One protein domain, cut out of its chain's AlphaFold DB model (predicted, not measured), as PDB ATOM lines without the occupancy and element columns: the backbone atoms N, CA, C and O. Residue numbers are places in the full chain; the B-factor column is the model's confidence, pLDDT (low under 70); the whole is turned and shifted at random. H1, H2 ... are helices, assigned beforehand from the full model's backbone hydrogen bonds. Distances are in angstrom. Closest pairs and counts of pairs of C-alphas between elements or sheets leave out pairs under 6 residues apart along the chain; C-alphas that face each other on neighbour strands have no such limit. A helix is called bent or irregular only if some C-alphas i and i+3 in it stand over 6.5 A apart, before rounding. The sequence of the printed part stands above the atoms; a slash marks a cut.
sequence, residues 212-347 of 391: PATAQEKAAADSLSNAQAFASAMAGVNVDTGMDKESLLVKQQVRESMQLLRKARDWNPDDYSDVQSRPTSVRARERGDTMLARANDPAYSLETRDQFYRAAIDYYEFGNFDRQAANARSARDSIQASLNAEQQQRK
ATOM      1  N   PRO A 212     -11.739 122.441  68.460       87.50
ATOM      2  CA  PRO A 212     -11.119 122.007  69.699       87.50
ATOM      3  C   PRO A 212     -12.158 121.963  70.831       87.50
ATOM      4  O   PRO A 212     -13.186 122.652  70.798       87.50
ATOM      5  N   ALA A 213     -11.862 121.170  71.861       86.19
ATOM      6  CA  ALA A 213     -12.641 121.175  73.094       86.19
ATOM      7  C   ALA A 213     -12.714 122.595  73.678       86.19
ATOM      8  O   ALA A 213     -11.692 123.284  73.804       86.19
ATOM      9  N   THR A 214     -13.921 123.022  74.041       87.00
ATOM     10  CA  THR A 214     -14.159 124.304  74.710       87.00
ATOM     11  C   THR A 214     -13.531 124.317  76.103       87.00
ATOM     12  O   THR A 214     -13.243 123.272  76.685       87.00
ATOM     13  N   ALA A 215     -13.343 125.509  76.675       86.12
ATOM     14  CA  ALA A 215     -12.861 125.643  78.050       86.12
ATOM     15  C   ALA A 215     -13.770 124.919  79.060       86.12
ATOM     16  O   ALA A 215     -13.270 124.285  79.982       86.12
ATOM     17  N   GLN A 216     -15.090 124.957  78.851       83.25
ATOM     18  CA  GLN A 216     -16.058 124.276  79.711       83.25
ATOM     19  C   GLN A 216     -15.948 122.750  79.610       83.25
ATOM     20  O   GLN A 216     -15.962 122.069  80.630       83.25
ATOM     21  N   GLU A 217     -15.803 122.207  78.399       85.31
ATOM     22  CA  GLU A 217     -15.606 120.767  78.193       85.31
ATOM     23  C   GLU A 217     -14.284 120.287  78.785       85.31
ATOM     24  O   GLU A 217     -14.246 119.246  79.439       85.31
ATOM     25  N   LYS A 218     -13.212 121.072  78.617       87.19
ATOM     26  CA  LYS A 218     -11.923 120.798  79.256       87.19
ATOM     27  C   LYS A 218     -12.058 120.794  80.774       87.19
ATOM     28  O   LYS A 218     -11.680 119.806  81.382       87.19
ATOM     29  N   ALA A 219     -12.677 121.817  81.363       83.81
ATOM     30  CA  ALA A 219     -12.881 121.901  82.807       83.81
ATOM     31  C   ALA A 219     -13.736 120.745  83.357       83.81
ATOM     32  O   ALA A 219     -13.434 120.211  84.421       83.81
ATOM     33  N   ALA A 220     -14.780 120.325  82.634       83.62
ATOM     34  CA  ALA A 220     -15.597 119.174  83.019       83.62
ATOM     35  C   ALA A 220     -14.794 117.864  82.977       83.62
ATOM     36  O   ALA A 220     -14.868 117.063  83.909       83.62
ATOM     37  N   ALA A 221     -13.997 117.667  81.926       84.62
ATOM     38  CA  ALA A 221     -13.158 116.484  81.789       84.62
ATOM     39  C   ALA A 221     -11.988 116.481  82.796       84.62
ATOM     40  O   ALA A 221     -11.666 115.438  83.358       84.62
ATOM     41  N   ASP A 222     -11.416 117.651  83.091       84.12
ATOM     42  CA  ASP A 222     -10.389 117.843  84.121       84.12
ATOM     43  C   ASP A 222     -10.952 117.579  85.519       84.12
ATOM     44  O   ASP A 222     -10.305 116.920  86.322       84.12
ATOM     45  N   SER A 223     -12.176 118.024  85.811       83.12
ATOM     46  CA  SER A 223     -12.845 117.747  87.089       83.12
ATOM     47  C   SER A 223     -13.045 116.245  87.318       83.12
ATOM     48  O   SER A 223     -12.734 115.735  88.395       83.12
ATOM     49  N   LEU A 224     -13.485 115.512  86.290       80.50
ATOM     50  CA  LEU A 224     -13.616 114.051  86.339       80.50
ATOM     51  C   LEU A 224     -12.262 113.362  86.526       80.50
ATOM     52  O   LEU A 224     -12.138 112.495  87.389       80.50
ATOM     53  N   SER A 225     -11.242 113.784  85.778       80.12
ATOM     54  CA  SER A 225      -9.884 113.250  85.917       80.12
ATOM     55  C   SER A 225      -9.293 113.534  87.305       80.12
ATOM     56  O   SER A 225      -8.711 112.647  87.927       80.12
ATOM     57  N   ASN A 226      -9.520 114.726  87.859       80.25
ATOM     58  CA  ASN A 226      -9.088 115.086  89.210       80.25
ATOM     59  C   ASN A 226      -9.822 114.271  90.282       80.25
ATOM     60  O   ASN A 226      -9.204 113.838  91.254       80.25
ATOM     61  N   ALA A 227     -11.122 114.022  90.106       78.38
ATOM     62  CA  ALA A 227     -11.892 113.167  91.006       78.38
ATOM     63  C   ALA A 227     -11.388 111.713  90.984       78.38
ATOM     64  O   ALA A 227     -11.262 111.096  92.042       78.38
ATOM     65  N   GLN A 228     -11.038 111.183  89.805       77.12
ATOM     66  CA  GLN A 228     -10.403 109.866  89.659       77.12
ATOM     67  C   GLN A 228      -9.031 109.823  90.339       77.12
ATOM     68  O   GLN A 228      -8.747 108.890  91.087       77.12
ATOM     69  N   ALA A 229      -8.192 110.842  90.136       77.19
ATOM     70  CA  ALA A 229      -6.876 110.931  90.765       77.19
ATOM     71  C   ALA A 229      -6.985 110.988  92.297       77.19
ATOM     72  O   ALA A 229      -6.250 110.297  93.002       77.19
ATOM     73  N   PHE A 230      -7.951 111.746  92.820       77.19
ATOM     74  CA  PHE A 230      -8.242 111.789  94.250       77.19
ATOM     75  C   PHE A 230      -8.718 110.431  94.783       77.19
ATOM     76  O   PHE A 230      -8.190 109.943  95.783       77.19
ATOM     77  N   ALA A 231      -9.666 109.781  94.100       75.88
ATOM     78  CA  ALA A 231     -10.135 108.443  94.465       75.88
ATOM     79  C   ALA A 231      -8.992 107.415  94.438       75.88
ATOM     80  O   ALA A 231      -8.884 106.588  95.342       75.88
ATOM     81  N   SER A 232      -8.098 107.526  93.455       78.19
ATOM     82  CA  SER A 232      -6.900 106.696  93.326       78.19
ATOM     83  C   SER A 232      -5.935 106.891  94.489       78.19
ATOM     84  O   SER A 232      -5.491 105.921  95.102       78.19
ATOM     85  N   ALA A 233      -5.661 108.144  94.857       78.06
ATOM     86  CA  ALA A 233      -4.817 108.469  96.001       78.06
ATOM     87  C   ALA A 233      -5.403 107.933  97.320       78.06
ATOM     88  O   ALA A 233      -4.678 107.370  98.142       78.06
ATOM     89  N   MET A 234      -6.723 108.047  97.503       73.44
ATOM     90  CA  MET A 234      -7.421 107.524  98.681       73.44
ATOM     91  C   MET A 234      -7.390 105.993  98.741       73.44
ATOM     92  O   MET A 234      -7.094 105.423  99.795       73.44
ATOM     93  N   ALA A 235      -7.651 105.324  97.615       71.88
ATOM     94  CA  ALA A 235      -7.662 103.867  97.524       71.88
ATOM     95  C   ALA A 235      -6.248 103.257  97.543       71.88
ATOM     96  O   ALA A 235      -6.083 102.115  97.960       71.88
ATOM     97  N   GLY A 236      -5.212 104.010  97.157       69.38
ATOM     98  CA  GLY A 236      -3.844 103.499  97.014       69.38
ATOM     99  C   GLY A 236      -3.648 102.599  95.789       69.38
ATOM    100  O   GLY A 236      -2.673 101.856  95.729       69.38
ATOM    101  N   VAL A 237      -4.572 102.660  94.830       69.81
ATOM    102  CA  VAL A 237      -4.535 101.965  93.534       69.81
ATOM    103  C   VAL A 237      -5.029 102.908  92.448       69.81
ATOM    104  O   VAL A 237      -5.716 103.880  92.747       69.81
ATOM    105  N   ASN A 238      -4.689 102.634  91.189       67.69
ATOM    106  CA  ASN A 238      -5.179 103.431  90.071       67.69
ATOM    107  C   ASN A 238      -6.675 103.151  89.847       67.69
ATOM    108  O   ASN A 238      -7.052 102.113  89.308       67.69
ATOM    109  N   VAL A 239      -7.529 104.068  90.294       61.75
ATOM    110  CA  VAL A 239      -8.976 104.041  90.081       61.75
ATOM    111  C   VAL A 239      -9.261 104.741  88.763       61.75
ATOM    112  O   VAL A 239      -9.740 105.875  88.711       61.75
ATOM    113  N   ASP A 240      -8.948 104.048  87.676       63.84
ATOM    114  CA  ASP A 240      -9.432 104.448  86.367       63.84
ATOM    115  C   ASP A 240     -10.915 104.068  86.269       63.84
ATOM    116  O   ASP A 240     -11.273 102.892  86.195       63.84
ATOM    117  N   THR A 241     -11.805 105.064  86.316       57.97
ATOM    118  CA  THR A 241     -13.262 104.833  86.194       57.97
ATOM    119  C   THR A 241     -13.697 104.468  84.770       57.97
ATOM    120  O   THR A 241     -14.892 104.346  84.503       57.97
ATOM    121  N   GLY A 242     -12.738 104.317  83.857       57.59
ATOM    122  CA  GLY A 242     -12.933 103.771  82.525       57.59
ATOM    123  C   GLY A 242     -13.504 104.746  81.500       57.59
ATOM    124  O   GLY A 242     -14.020 104.358  80.451       57.59
ATOM    125  N   MET A 243     -13.431 106.041  81.803       64.00
ATOM    126  CA  MET A 243     -13.630 107.108  80.831       64.00
ATOM    127  C   MET A 243     -12.412 108.011  80.887       64.00
ATOM    128  O   MET A 243     -12.283 108.834  81.800       64.00
ATOM    129  N   ASP A 244     -11.534 107.851  79.902       75.31
ATOM    130  CA  ASP A 244     -10.450 108.793  79.705       75.31
ATOM    131  C   ASP A 244     -11.007 110.166  79.284       75.31
ATOM    132  O   ASP A 244     -12.142 110.333  78.810       75.31
ATOM    133  N   LYS A 245     -10.183 111.192  79.498       80.06
ATOM    134  CA  LYS A 245     -10.504 112.574  79.136       80.06
ATOM    135  C   LYS A 245     -10.915 112.688  77.666       80.06
ATOM    136  O   LYS A 245     -11.821 113.449  77.337       80.06
ATOM    137  N   GLU A 246     -10.261 111.935  76.790       79.50
ATOM    138  CA  GLU A 246     -10.498 111.985  75.352       79.50
ATOM    139  C   GLU A 246     -11.874 111.432  74.966       79.50
ATOM    140  O   GLU A 246     -12.609 112.092  74.233       79.50
ATOM    141  N   SER A 247     -12.294 110.309  75.544       80.44
ATOM    142  CA  SER A 247     -13.614 109.701  75.356       80.44
ATOM    143  C   SER A 247     -14.740 110.639  75.758       80.44
ATOM    144  O   SER A 247     -15.759 110.718  75.070       80.44
ATOM    145  N   LEU A 248     -14.576 111.371  76.864       82.56
ATOM    146  CA  LEU A 248     -15.570 112.347  77.318       82.56
ATOM    147  C   LEU A 248     -15.737 113.487  76.313       82.56
ATOM    148  O   LEU A 248     -16.864 113.834  75.948       82.56
ATOM    149  N   LEU A 249     -14.618 114.037  75.840       84.94
ATOM    150  CA  LEU A 249     -14.612 115.118  74.857       84.94
ATOM    151  C   LEU A 249     -15.220 114.658  73.528       84.94
ATOM    152  O   LEU A 249     -16.101 115.326  72.986       84.94
ATOM    153  N   VAL A 250     -14.820 113.477  73.052       84.50
ATOM    154  CA  VAL A 250     -15.351 112.863  71.831       84.50
ATOM    155  C   VAL A 250     -16.851 112.639  71.953       84.50
ATOM    156  O   VAL A 250     -17.599 113.027  71.062       84.50
ATOM    157  N   LYS A 251     -17.329 112.060  73.058       86.00
ATOM    158  CA  LYS A 251     -18.758 111.788  73.265       86.00
ATOM    159  C   LYS A 251     -19.601 113.057  73.175       86.00
ATOM    160  O   LYS A 251     -20.709 113.026  72.632       86.00
ATOM    161  N   GLN A 252     -19.096 114.170  73.701       86.94
ATOM    162  CA  GLN A 252     -19.790 115.451  73.634       86.94
ATOM    163  C   GLN A 252     -19.794 116.028  72.211       86.94
ATOM    164  O   GLN A 252     -20.859 116.414  71.724       86.94
ATOM    165  N   GLN A 253     -18.652 115.989  71.517       88.50
ATOM    166  CA  GLN A 253     -18.534 116.412  70.116       88.50
ATOM    167  C   GLN A 253     -19.420 115.581  69.178       88.50
ATOM    168  O   GLN A 253     -20.153 116.140  68.362       88.50
ATOM    169  N   VAL A 254     -19.415 114.253  69.325       91.44
ATOM    170  CA  VAL A 254     -20.251 113.326  68.547       91.44
ATOM    171  C   VAL A 254     -21.729 113.617  68.777       91.44
ATOM    172  O   VAL A 254     -22.496 113.703  67.820       91.44
ATOM    173  N   ARG A 255     -22.147 113.837  70.032       91.31
ATOM    174  CA  ARG A 255     -23.537 114.190  70.352       91.31
ATOM    175  C   ARG A 255     -23.961 115.490  69.668       91.31
ATOM    176  O   ARG A 255     -25.048 115.534  69.093       91.31
ATOM    177  N   GLU A 256     -23.137 116.533  69.740       91.50
ATOM    178  CA  GLU A 256     -23.426 117.826  69.111       91.50
ATOM    179  C   GLU A 256     -23.492 117.702  67.581       91.50
ATOM    180  O   GLU A 256     -24.476 118.123  66.968       91.50
ATOM    181  N   SER A 257     -22.501 117.048  66.967       95.00
ATOM    182  CA  SER A 257     -22.475 116.768  65.526       95.00
ATOM    183  C   SER A 257     -23.721 115.987  65.088       95.00
ATOM    184  O   SER A 257     -24.416 116.409  64.164       95.00
ATOM    185  N   MET A 258     -24.100 114.923  65.801       94.62
ATOM    186  CA  MET A 258     -25.302 114.139  65.495       94.62
ATOM    187  C   MET A 258     -26.600 114.941  65.625       94.62
ATOM    188  O   MET A 258     -27.522 114.767  64.823       94.62
ATOM    189  N   GLN A 259     -26.702 115.838  66.608       92.75
ATOM    190  CA  GLN A 259     -27.848 116.746  66.714       92.75
ATOM    191  C   GLN A 259     -27.922 117.704  65.521       92.75
ATOM    192  O   GLN A 259     -29.010 117.944  64.996       92.75
ATOM    193  N   LEU A 260     -26.783 118.228  65.069       92.69
ATOM    194  CA  LEU A 260     -26.715 119.113  63.907       92.69
ATOM    195  C   LEU A 260     -27.003 118.366  62.598       92.69
ATOM    196  O   LEU A 260     -27.726 118.901  61.761       92.69
ATOM    197  N   LEU A 261     -26.560 117.112  62.450       94.31
ATOM    198  CA  LEU A 261     -26.945 116.256  61.323       94.31
ATOM    199  C   LEU A 261     -28.450 115.985  61.291       94.31
ATOM    200  O   LEU A 261     -29.053 116.039  60.220       94.31
ATOM    201  N   ARG A 262     -29.084 115.739  62.445       91.25
ATOM    202  CA  ARG A 262     -30.549 115.593  62.533       91.25
ATOM    203  C   ARG A 262     -31.259 116.868  62.083       91.25
ATOM    204  O   ARG A 262     -32.128 116.783  61.226       91.25
ATOM    205  N   LYS A 263     -30.819 118.035  62.568       88.12
ATOM    206  CA  LYS A 263     -31.348 119.334  62.119       88.12
ATOM    207  C   LYS A 263     -31.160 119.534  60.616       88.12
ATOM    208  O   LYS A 263     -32.091 119.953  59.945       88.12
ATOM    209  N   ALA A 264     -29.987 119.213  60.072       91.38
ATOM    210  CA  ALA A 264     -29.733 119.306  58.636       91.38
ATOM    211  C   ALA A 264     -30.654 118.375  57.834       91.38
ATOM    212  O   ALA A 264     -31.154 118.766  56.782       91.38
ATOM    213  N   ARG A 265     -30.921 117.165  58.344       89.88
ATOM    214  CA  ARG A 265     -31.832 116.198  57.723       89.88
ATOM    215  C   ARG A 265     -33.274 116.695  57.681       89.88
ATOM    216  O   ARG A 265     -33.954 116.412  56.701       89.88
ATOM    217  N   ASP A 266     -33.713 117.452  58.682       85.56
ATOM    218  CA  ASP A 266     -35.051 118.062  58.694       85.56
ATOM    219  C   ASP A 266     -35.228 119.110  57.581       85.56
ATOM    220  O   ASP A 266     -36.355 119.389  57.186       85.56
ATOM    221  N   TRP A 267     -34.122 119.654  57.059       86.19
ATOM    222  CA  TRP A 267     -34.075 120.580  55.924       86.19
ATOM    223  C   TRP A 267     -33.688 119.912  54.597       86.19
ATOM    224  O   TRP A 267     -33.460 120.617  53.615       86.19
ATOM    225  N   ASN A 268     -33.566 118.577  54.543       79.81
ATOM    226  CA  ASN A 268     -33.199 117.898  53.300       79.81
ATOM    227  C   ASN A 268     -34.221 118.229  52.204       79.81
ATOM    228  O   ASN A 268     -35.412 117.977  52.404       79.81
ATOM    229  N   PRO A 269     -33.782 118.735  51.042       69.06
ATOM    230  CA  PRO A 269     -34.675 118.847  49.905       69.06
ATOM    231  C   PRO A 269     -35.060 117.439  49.423       69.06
ATOM    232  O   PRO A 269     -34.273 116.495  49.537       69.06
ATOM    233  N   ASP A 270     -36.259 117.297  48.856       68.56
ATOM    234  CA  ASP A 270     -36.789 116.024  48.332       68.56
ATOM    235  C   ASP A 270     -36.090 115.547  47.040       68.56
ATOM    236  O   ASP A 270     -36.546 114.623  46.372       68.56
ATOM    237  N   ASP A 271     -34.960 116.157  46.687       67.88
ATOM    238  CA  ASP A 271     -34.247 115.966  45.421       67.88
ATOM    239  C   ASP A 271     -33.445 114.645  45.370       67.88
ATOM    240  O   ASP A 271     -32.819 114.334  44.358       67.88
ATOM    241  N   TYR A 272     -33.447 113.854  46.451       70.38
ATOM    242  CA  TYR A 272     -32.629 112.646  46.589       70.38
ATOM    243  C   TYR A 272     -33.479 111.371  46.595       70.38
ATOM    244  O   TYR A 272     -34.156 111.068  47.585       70.38
ATOM    245  N   SER A 273     -33.379 110.596  45.511       73.81
ATOM    246  CA  SER A 273     -34.020 109.283  45.356       73.81
ATOM    247  C   SER A 273     -33.381 108.197  46.224       73.81
ATOM    248  O   SER A 273     -34.083 107.333  46.742       73.81
ATOM    249  N   ASP A 274     -32.065 108.265  46.429       84.94
ATOM    250  CA  ASP A 274     -31.320 107.372  47.314       84.94
ATOM    251  C   ASP A 274     -30.977 108.078  48.632       84.94
ATOM    252  O   ASP A 274     -30.358 109.146  48.656       84.94
ATOM    253  N   VAL A 275     -31.352 107.454  49.748       85.25
ATOM    254  CA  VAL A 275     -31.080 107.962  51.094       85.25
ATOM    255  C   VAL A 275     -29.577 108.052  51.370       85.25
ATOM    256  O   VAL A 275     -29.161 109.001  52.036       85.25
ATOM    257  N   GLN A 276     -28.758 107.137  50.843       89.25
ATOM    258  CA  GLN A 276     -27.304 107.147  51.050       89.25
ATOM    259  C   GLN A 276     -26.607 108.274  50.273       89.25
ATOM    260  O   GLN A 276     -25.577 108.779  50.722       89.25
ATOM    261  N   SER A 277     -27.195 108.726  49.162       88.50
ATOM    262  CA  SER A 277     -26.691 109.851  48.359       88.50
ATOM    263  C   SER A 277     -26.930 111.234  48.986       88.50
ATOM    264  O   SER A 277     -26.339 112.223  48.554       88.50
ATOM    265  N   ARG A 278     -27.779 111.326  50.021       89.38
ATOM    266  CA  ARG A 278     -28.101 112.600  50.685       89.38
ATOM    267  C   ARG A 278     -26.852 113.197  51.344       89.38
ATOM    268  O   ARG A 278     -26.134 112.459  52.023       89.38
ATOM    269  N   PRO A 279     -26.635 114.525  51.293       91.69
ATOM    270  CA  PRO A 279     -25.484 115.171  51.926       91.69
ATOM    271  C   PRO A 279     -25.347 114.854  53.419       91.69
ATOM    272  O   PRO A 279     -24.240 114.641  53.906       91.69
ATOM    273  N   THR A 280     -26.465 114.748  54.148       93.38
ATOM    274  CA  THR A 280     -26.465 114.319  55.557       93.38
ATOM    275  C   THR A 280     -25.936 112.902  55.747       93.38
ATOM    276  O   THR A 280     -25.247 112.643  56.729       93.38
ATOM    277  N   SER A 281     -26.258 111.990  54.829       94.50
ATOM    278  CA  SER A 281     -25.837 110.590  54.889       94.50
ATOM    279  C   SER A 281     -24.366 110.459  54.513       94.50
ATOM    280  O   SER A 281     -23.604 109.855  55.262       94.50
ATOM    281  N   VAL A 282     -23.939 111.102  53.420       94.69
ATOM    282  CA  VAL A 282     -22.523 111.172  53.021       94.69
ATOM    283  C   VAL A 282     -21.677 111.729  54.165       94.69
ATOM    284  O   VAL A 282     -20.682 111.120  54.551       94.69
ATOM    285  N   ARG A 283     -22.126 112.825  54.790       95.75
ATOM    286  CA  ARG A 283     -21.436 113.403  55.941       95.75
ATOM    287  C   ARG A 283     -21.383 112.446  57.126       95.75
ATOM    288  O   ARG A 283     -20.340 112.317  57.757       95.75
ATOM    289  N   ALA A 284     -22.483 111.764  57.431       97.06
ATOM    290  CA  ALA A 284     -22.502 110.775  58.498       97.06
ATOM    291  C   ALA A 284     -21.504 109.643  58.230       97.06
ATOM    292  O   ALA A 284     -20.740 109.298  59.122       97.06
ATOM    293  N   ARG A 285     -21.409 109.141  56.993       97.81
ATOM    294  CA  ARG A 285     -20.381 108.164  56.615       97.81
ATOM    295  C   ARG A 285     -18.967 108.684  56.861       97.81
ATOM    296  O   ARG A 285     -18.190 107.976  57.484       97.81
ATOM    297  N   GLU A 286     -18.648 109.909  56.445       97.69
ATOM    298  CA  GLU A 286     -17.330 110.520  56.695       97.69
ATOM    299  C   GLU A 286     -16.995 110.572  58.198       97.69
ATOM    300  O   GLU A 286     -15.862 110.301  58.610       97.69
ATOM    301  N   ARG A 287     -17.983 110.899  59.045       97.31
ATOM    302  CA  ARG A 287     -17.812 110.891  60.507       97.31
ATOM    303  C   ARG A 287     -17.657 109.478  61.057       97.31
ATOM    304  O   ARG A 287     -16.787 109.260  61.897       97.31
ATOM    305  N   GLY A 288     -18.443 108.532  60.550       97.94
ATOM    306  CA  GLY A 288     -18.330 107.112  60.864       97.94
ATOM    307  C   GLY A 288     -16.938 106.570  60.553       97.94
ATOM    308  O   GLY A 288     -16.307 105.990  61.429       97.94
ATOM    309  N   ASP A 289     -16.413 106.867  59.363       98.38
ATOM    310  CA  ASP A 289     -15.070 106.474  58.924       98.38
ATOM    311  C   ASP A 289     -13.985 107.098  59.821       98.38
ATOM    312  O   ASP A 289     -13.035 106.422  60.218       98.38
ATOM    313  N   THR A 290     -14.156 108.364  60.222       96.88
ATOM    314  CA  THR A 290     -13.239 109.041  61.157       96.88
ATOM    315  C   THR A 290     -13.232 108.372  62.535       96.88
ATOM    316  O   THR A 290     -12.168 108.148  63.112       96.88
ATOM    317  N   MET A 291     -14.409 108.049  63.079       96.81
ATOM    318  CA  MET A 291     -14.526 107.378  64.376       96.81
ATOM    319  C   MET A 291     -13.996 105.945  64.307       96.81
ATOM    320  O   MET A 291     -13.271 105.521  65.202       96.81
ATOM    321  N   LEU A 292     -14.274 105.221  63.224       98.00
ATOM    322  CA  LEU A 292     -13.774 103.866  63.015       98.00
ATOM    323  C   LEU A 292     -12.242 103.832  62.934       98.00
ATOM    324  O   LEU A 292     -11.622 102.944  63.516       98.00
ATOM    325  N   ALA A 293     -11.622 104.806  62.261       97.44
ATOM    326  CA  ALA A 293     -10.167 104.923  62.211       97.44
ATOM    327  C   ALA A 293      -9.562 105.074  63.616       97.44
ATOM    328  O   ALA A 293      -8.620 104.360  63.948       97.44
ATOM    329  N   ARG A 294     -10.151 105.925  64.467       94.75
ATOM    330  CA  ARG A 294      -9.722 106.078  65.868       94.75
ATOM    331  C   ARG A 294      -9.997 104.830  66.708       94.75
ATOM    332  O   ARG A 294      -9.166 104.449  67.518       94.75
ATOM    333  N   ALA A 295     -11.120 104.150  66.491       95.81
ATOM    334  CA  ALA A 295     -11.437 102.898  67.183       95.81
ATOM    335  C   ALA A 295     -10.420 101.781  66.885       95.81
ATOM    336  O   ALA A 295     -10.152 100.923  67.728       95.81
ATOM    337  N   ASN A 296      -9.857 101.787  65.677       96.56
ATOM    338  CA  ASN A 296      -8.857 100.819  65.238       96.56
ATOM    339  C   ASN A 296      -7.422 101.201  65.632       96.56
ATOM    340  O   ASN A 296      -6.526 100.380  65.448       96.56
ATOM    341  N   ASP A 297      -7.192 102.404  66.159       95.44
ATOM    342  CA  ASP A 297      -5.865 102.843  66.578       95.44
ATOM    343  C   ASP A 297      -5.514 102.228  67.951       95.44
ATOM    344  O   ASP A 297      -6.197 102.495  68.948       95.44
ATOM    345  N   PRO A 298      -4.472 101.374  68.030       92.12
ATOM    346  CA  PRO A 298      -4.073 100.717  69.270       92.12
ATOM    347  C   PRO A 298      -3.426 101.668  70.286       92.12
ATOM    348  O   PRO A 298      -3.189 101.244  71.414       92.12
ATOM    349  N   ALA A 299      -3.130 102.922  69.920       91.19
ATOM    350  CA  ALA A 299      -2.664 103.936  70.863       91.19
ATOM    351  C   ALA A 299      -3.737 104.309  71.902       91.19
ATOM    352  O   ALA A 299      -3.404 104.807  72.978       91.19
ATOM    353  N   TYR A 300      -5.013 104.052  71.602       89.56
ATOM    354  CA  TYR A 300      -6.125 104.276  72.518       89.56
ATOM    355  C   TYR A 300      -6.414 103.058  73.402       89.56
ATOM    356  O   TYR A 300      -6.272 101.907  72.981       89.56
ATOM    357  N   SER A 301      -6.901 103.317  74.619       88.25
ATOM    358  CA  SER A 301      -7.368 102.267  75.532       88.25
ATOM    359  C   SER A 301      -8.556 101.496  74.942       88.25
ATOM    360  O   SER A 301      -9.277 101.993  74.070       88.25
ATOM    361  N   LEU A 302      -8.801 100.271  75.424       91.12
ATOM    362  CA  LEU A 302      -9.918  99.451  74.942       91.12
ATOM    363  C   LEU A 302     -11.282 100.124  75.156       91.12
ATOM    364  O   LEU A 302     -12.168  99.990  74.314       91.12
ATOM    365  N   GLU A 303     -11.451 100.880  76.240       87.94
ATOM    366  CA  GLU A 303     -12.688 101.620  76.521       87.94
ATOM    367  C   GLU A 303     -12.903 102.772  75.551       87.94
ATOM    368  O   GLU A 303     -13.999 102.940  75.014       87.94
ATOM    369  N   THR A 304     -11.848 103.530  75.273       89.38
ATOM    370  CA  THR A 304     -11.886 104.638  74.318       89.38
ATOM    371  C   THR A 304     -12.187 104.133  72.914       89.38
ATOM    372  O   THR A 304     -13.035 104.681  72.207       89.38
ATOM    373  N   ARG A 305     -11.583 103.002  72.544       93.19
ATOM    374  CA  ARG A 305     -11.883 102.302  71.294       93.19
ATOM    375  C   ARG A 305     -13.333 101.814  71.239       93.19
ATOM    376  O   ARG A 305     -13.977 102.001  70.210       93.19
ATOM    377  N   ASP A 306     -13.892 101.275  72.330       94.00
ATOM    378  CA  ASP A 306     -15.320 100.909  72.405       94.00
ATOM    379  C   ASP A 306     -16.239 102.115  72.165       94.00
ATOM    380  O   ASP A 306     -17.205 102.014  71.403       94.00
ATOM    381  N   GLN A 307     -15.930 103.274  72.759       92.94
ATOM    382  CA  GLN A 307     -16.699 104.504  72.533       92.94
ATOM    383  C   GLN A 307     -16.614 104.971  71.076       92.94
ATOM    384  O   GLN A 307     -17.637 105.332  70.490       92.94
ATOM    385  N   PHE A 308     -15.427 104.922  70.467       95.25
ATOM    386  CA  PHE A 308     -15.261 105.247  69.053       95.25
ATOM    387  C   PHE A 308     -16.027 104.281  68.141       95.25
ATOM    388  O   PHE A 308     -16.683 104.737  67.204       95.25
ATOM    389  N   TYR A 309     -16.036 102.974  68.431       97.31
ATOM    390  CA  TYR A 309     -16.862 102.024  67.681       97.31
ATOM    391  C   TYR A 309     -18.353 102.350  67.801       97.31
ATOM    392  O   TYR A 309     -19.046 102.369  66.786       97.31
ATOM    393  N   ARG A 310     -18.855 102.648  69.009       96.00
ATOM    394  CA  ARG A 310     -20.259 103.058  69.213       96.00
ATOM    395  C   ARG A 310     -20.602 104.303  68.397       96.00
ATOM    396  O   ARG A 310     -21.601 104.303  67.686       96.00
ATOM    397  N   ALA A 311     -19.746 105.323  68.441       96.12
ATOM    398  CA  ALA A 311     -19.930 106.539  67.656       96.12
ATOM    399  C   ALA A 311     -19.936 106.255  66.143       96.12
ATOM    400  O   ALA A 311     -20.788 106.775  65.426       96.12
ATOM    401  N   ALA A 312     -19.021 105.410  65.654       98.12
ATOM    402  CA  ALA A 312     -18.980 105.015  64.248       98.12
ATOM    403  C   ALA A 312     -20.279 104.319  63.810       98.12
ATOM    404  O   ALA A 312     -20.842 104.665  62.772       98.12
ATOM    405  N   ILE A 313     -20.778 103.384  64.627       98.31
ATOM    406  CA  ILE A 313     -22.043 102.674  64.399       98.31
ATOM    407  C   ILE A 313     -23.210 103.666  64.320       98.31
ATOM    408  O   ILE A 313     -23.940 103.639  63.330       98.31
ATOM    409  N   ASP A 314     -23.341 104.579  65.288       96.94
ATOM    410  CA  ASP A 314     -24.416 105.584  65.321       96.94
ATOM    411  C   ASP A 314     -24.444 106.446  64.044       96.94
ATOM    412  O   ASP A 314     -25.511 106.738  63.494       96.94
ATOM    413  N   TYR A 315     -23.271 106.849  63.547       98.25
ATOM    414  CA  TYR A 315     -23.155 107.606  62.301       98.25
ATOM    415  C   TYR A 315     -23.535 106.775  61.070       98.25
ATOM    416  O   TYR A 315     -24.273 107.261  60.206       98.25
ATOM    417  N   TYR A 316     -23.062 105.530  60.972       98.31
ATOM    418  CA  TYR A 316     -23.413 104.658  59.853       98.31
ATOM    419  C   TYR A 316     -24.911 104.349  59.822       98.31
ATOM    420  O   TYR A 316     -25.519 104.449  58.758       98.31
ATOM    421  N   GLU A 317     -25.526 104.061  60.970       96.88
ATOM    422  CA  GLU A 317     -26.973 103.851  61.083       96.88
ATOM    423  C   GLU A 317     -27.756 105.102  60.677       96.88
ATOM    424  O   GLU A 317     -28.710 105.024  59.905       96.88
ATOM    425  N   PHE A 318     -27.322 106.285  61.122       95.56
ATOM    426  CA  PHE A 318     -27.955 107.537  60.717       95.56
ATOM    427  C   PHE A 318     -27.908 107.759  59.198       95.56
ATOM    428  O   PHE A 318     -28.883 108.246  58.617       95.56
ATOM    429  N   GLY A 319     -26.790 107.408  58.559       95.12
ATOM    430  CA  GLY A 319     -26.604 107.497  57.111       95.12
ATOM    431  C   GLY A 319     -27.198 106.332  56.308       95.12
ATOM    432  O   GLY A 319     -27.120 106.367  55.084       95.12
ATOM    433  N   ASN A 320     -27.815 105.339  56.960       96.00
ATOM    434  CA  ASN A 320     -28.310 104.091  56.355       96.00
ATOM    435  C   ASN A 320     -27.207 103.255  55.678       96.00
ATOM    436  O   ASN A 320     -27.425 102.650  54.632       96.00
ATOM    437  N   PHE A 321     -26.007 103.219  56.259       96.94
ATOM    438  CA  PHE A 321     -24.861 102.423  55.806       96.94
ATOM    439  C   PHE A 321     -24.760 101.100  56.584       96.94
ATOM    440  O   PHE A 321     -23.798 100.858  57.316       96.94
ATOM    441  N   ASP A 322     -25.762 100.230  56.428       97.00
ATOM    442  CA  ASP A 322     -25.930  99.016  57.246       97.00
ATOM    443  C   ASP A 322     -24.724  98.072  57.210       97.00
ATOM    444  O   ASP A 322     -24.342  97.500  58.231       97.00
ATOM    445  N   ARG A 323     -24.078  97.926  56.046       97.69
ATOM    446  CA  ARG A 323     -22.888  97.074  55.904       97.69
ATOM    447  C   ARG A 323     -21.718  97.605  56.734       97.69
ATOM    448  O   ARG A 323     -21.019  96.831  57.379       97.69
ATOM    449  N   GLN A 324     -21.507  98.917  56.729       98.38
ATOM    450  CA  GLN A 324     -20.467  99.580  57.509       98.38
ATOM    451  C   GLN A 324     -20.781  99.498  59.006       98.38
ATOM    452  O   GLN A 324     -19.895  99.154  59.787       98.38
ATOM    453  N   ALA A 325     -22.042  99.711  59.395       98.31
ATOM    454  CA  ALA A 325     -22.493  99.526  60.773       98.31
ATOM    455  C   ALA A 325     -22.258  98.082  61.254       98.31
ATOM    456  O   ALA A 325     -21.717  97.875  62.338       98.31
ATOM    457  N   ALA A 326     -22.590  97.077  60.437       98.38
ATOM    458  CA  ALA A 326     -22.357  95.668  60.753       98.38
ATOM    459  C   ALA A 326     -20.862  95.340  60.903       98.38
ATOM    460  O   ALA A 326     -20.473  94.681  61.867       98.38
ATOM    461  N   ASN A 327     -20.015  95.848  60.004       98.19
ATOM    462  CA  ASN A 327     -18.565  95.678  60.103       98.19
ATOM    463  C   ASN A 327     -18.005  96.323  61.382       98.19
ATOM    464  O   ASN A 327     -17.196  95.708  62.074       98.19
ATOM    465  N   ALA A 328     -18.456  97.534  61.725       98.19
ATOM    466  CA  ALA A 328     -18.044  98.223  62.946       98.19
ATOM    467  C   ALA A 328     -18.510  97.486  64.214       98.19
ATOM    468  O   ALA A 328     -17.735  97.369  65.159       98.19
ATOM    469  N   ARG A 329     -19.730  96.922  64.223       98.50
ATOM    470  CA  ARG A 329     -20.212  96.046  65.309       98.50
ATOM    471  C   ARG A 329     -19.339  94.803  65.452       98.50
ATOM    472  O   ARG A 329     -18.884  94.522  66.549       98.50
ATOM    473  N   SER A 330     -19.025  94.120  64.351       98.06
ATOM    474  CA  SER A 330     -18.153  92.941  64.391       98.06
ATOM    475  C   SER A 330     -16.749  93.267  64.916       98.06
ATOM    476  O   SER A 330     -16.188  92.486  65.681       98.06
ATOM    477  N   ALA A 331     -16.178  94.414  64.532       97.38
ATOM    478  CA  ALA A 331     -14.886  94.866  65.047       97.38
ATOM    479  C   ALA A 331     -14.961  95.205  66.545       97.38
ATOM    480  O   ALA A 331     -14.098  94.792  67.319       97.38
ATOM    481  N   ARG A 332     -16.033  95.875  66.976       97.69
ATOM    482  CA  ARG A 332     -16.316  96.143  68.390       97.69
ATOM    483  C   ARG A 332     -16.440  94.855  69.208       97.69
ATOM    484  O   ARG A 332     -15.845  94.743  70.275       97.69
ATOM    485  N   ASP A 333     -17.165  93.866  68.699       97.88
ATOM    486  CA  ASP A 333     -17.355  92.586  69.383       97.88
ATOM    487  C   ASP A 333     -16.018  91.853  69.583       97.88
ATOM    488  O   ASP A 333     -15.809  91.217  70.618       97.88
ATOM    489  N   SER A 334     -15.067  92.018  68.652       96.88
ATOM    490  CA  SER A 334     -13.729  91.419  68.759       96.88
ATOM    491  C   SER A 334     -12.901  91.944  69.939       96.88
ATOM    492  O   SER A 334     -12.073  91.205  70.471       96.88
ATOM    493  N   ILE A 335     -13.141  93.181  70.398       95.75
ATOM    494  CA  ILE A 335     -12.431  93.758  71.554       95.75
ATOM    495  C   ILE A 335     -13.155  93.517  72.883       95.75
ATOM    496  O   ILE A 335     -12.572  93.724  73.947       95.75
ATOM    497  N   GLN A 336     -14.413  93.066  72.853       95.50
ATOM    498  CA  GLN A 336     -15.274  93.009  74.037       95.50
ATOM    499  C   GLN A 336     -14.759  92.026  75.096       95.50
ATOM    500  O   GLN A 336     -14.873  92.300  76.289       95.50
ATOM    501  N   ALA A 337     -14.169  90.899  74.685       96.12
ATOM    502  CA  ALA A 337     -13.590  89.933  75.617       96.12
ATOM    503  C   ALA A 337     -12.412  90.537  76.401       96.12
ATOM    504  O   ALA A 337     -12.382  90.454  77.628       96.12
ATOM    505  N   SER A 338     -11.486  91.199  75.701       95.06
ATOM    506  CA  SER A 338     -10.344  91.883  76.316       95.06
ATOM    507  C   SER A 338     -10.790  93.049  77.196       95.06
ATOM    508  O   SER A 338     -10.308  93.183  78.316       95.06
ATOM    509  N   LEU A 339     -11.765  93.835  76.733       92.38
ATOM    510  CA  LEU A 339     -12.349  94.929  77.502       92.38
ATOM    511  C   LEU A 339     -12.970  94.425  78.815       92.38
ATOM    512  O   LEU A 339     -12.720  94.981  79.881       92.38
ATOM    513  N   ASN A 340     -13.742  93.338  78.756       93.44
ATOM    514  CA  ASN A 340     -14.344  92.738  79.945       93.44
ATOM    515  C   ASN A 340     -13.280  92.219  80.921       93.44
ATOM    516  O   ASN A 340     -13.437  92.392  82.129       93.44
ATOM    517  N   ALA A 341     -12.210  91.599  80.414       92.75
ATOM    518  CA  ALA A 341     -11.104  91.122  81.239       92.75
ATOM    519  C   ALA A 341     -10.394  92.283  81.956       92.75
ATOM    520  O   ALA A 341     -10.170  92.210  83.161       92.75
ATOM    521  N   GLU A 342     -10.125  93.384  81.250       89.44
ATOM    522  CA  GLU A 342      -9.501  94.581  81.824       89.44
ATOM    523  C   GLU A 342     -10.386  95.228  82.903       89.44
ATOM    524  O   GLU A 342      -9.914  95.606  83.976       89.44
ATOM    525  N   GLN A 343     -11.698  95.297  82.665       87.81
ATOM    526  CA  GLN A 343     -12.657  95.810  83.645       87.81
ATOM    527  C   GLN A 343     -12.782  94.908  84.876       87.81
ATOM    528  O   GLN A 343     -12.914  95.403  85.996       87.81
ATOM    529  N   GLN A 344     -12.753  93.586  84.696       89.44
ATOM    530  CA  GLN A 344     -12.763  92.635  85.809       89.44
ATOM    531  C   GLN A 344     -11.484  92.730  86.637       89.44
ATOM    532  O   GLN A 344     -11.563  92.757  87.865       89.44
ATOM    533  N   GLN A 345     -10.328  92.840  85.982       87.81
ATOM    534  CA  GLN A 345      -9.049  93.017  86.658       87.81
ATOM    535  C   GLN A 345      -9.038  94.309  87.486       87.81
ATOM    536  O   GLN A 345      -8.758  94.258  88.682       87.81
ATOM    537  N   ARG A 346      -9.452  95.442  86.903       82.75
ATOM    538  CA  ARG A 346      -9.548  96.725  87.622       82.75
ATOM    539  C   ARG A 346     -10.484  96.661  88.828       82.75
ATOM    540  O   ARG A 346     -10.159  97.178  89.894       82.75
ATOM    541  N   LYS A 347     -11.636  95.994  88.698       85.31
ATOM    542  CA  LYS A 347     -12.557  95.778  89.829       85.31
ATOM    543  C   LYS A 347     -11.914  94.950  90.940       85.31
ATOM    544  O   LYS A 347     -12.023  95.326  92.103       85.31
TER     545      LYS A 347
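Overview. This is residues 212 to 347 of the 391 residues of an uncharacterized protein of Chromatiales bacterium (UniProt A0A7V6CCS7). The first arm of the longest helix, H5a, packs side by side on H4, the middle member of a loose up-and-down bundle of four rods, H2, H3, H4 and H5a; H2 and H3 also pack on H4, H2 apart from H5a and H3 close to H5a but not clearly touching it. H1 folds back on the beginning of H2 alone, and H5b, the second arm of the bent helix, turns off at the same end of the bundle. The printed part has 136 residues with five named helices, H1 to H5 in chain order, and no named strand; the class is all helix. The whole is only just loose, close to compact, with a radius of gyration of the C-alphas of 17.5 A, and its outline is flat, spanning 61 by 35 by 19 A.

Along the chain. H5, residues 322 to 347, was assigned as one helix by its hydrogen bonds but is bent: C-alphas 334 and 337 are 7.0 A apart. Its arms are H5a, residues 322 to 334, 18.4 A long, and H5b, residues 337 to 347, 15.4 A long, ending with C-alpha 347 at (-12.557, 95.778, 89.829). H4 takes residues 302 to 318, over 24.4 A, and H3 residues 279 to 295, over 24.1 A. H2 takes residues 245 to 266, over 32.4 A. H1, residues 215 to 235, is 29.7 A long and begins with C-alpha 215 at (-12.861, 125.643, 78.050).

Arrangement. H5a and H4 form a helical hairpin and touch, with the C-alphas of Ala 325 and Ile 313 closest at 4.8 A; the tilt is shallow, 14 degrees, opposite ways. H5a and H5b stand at a steep tilt of 48 degrees. H4 and H5b only just touch, only at their ends, with 3 pairs of C-alphas within 8 A. H3 and H4, another helical hairpin, touch at Gly 288 and Ala 312, whose C-alphas are 4.0 A apart. H2 touches H4 at a shallow tilt of 2 degrees, the same way, with the C-alphas of Ser 247 and Thr 304 closest at 5.4 A. H1 touches H2 with residues 217 to 225 alone, at a tilt of 36 degrees, only just steep. H1 and H4 are apart, as are H2 and H5a. In H1, H2, H3, H4, H5a and H5b every O i to N i+4 pair is within hydrogen-bond range.

Size, cuts and confidence. The two C-alphas farthest apart are those of Gly 236 and Asp 271, 61.2 A. The printed part has no cut. The link from H2 to H3, residues 267 to 278, is long, and that from H4 to H5 is tight. The mean pLDDT of the printed part is 88.1, and residues 236 to 243 and 269 to 271 are under 70.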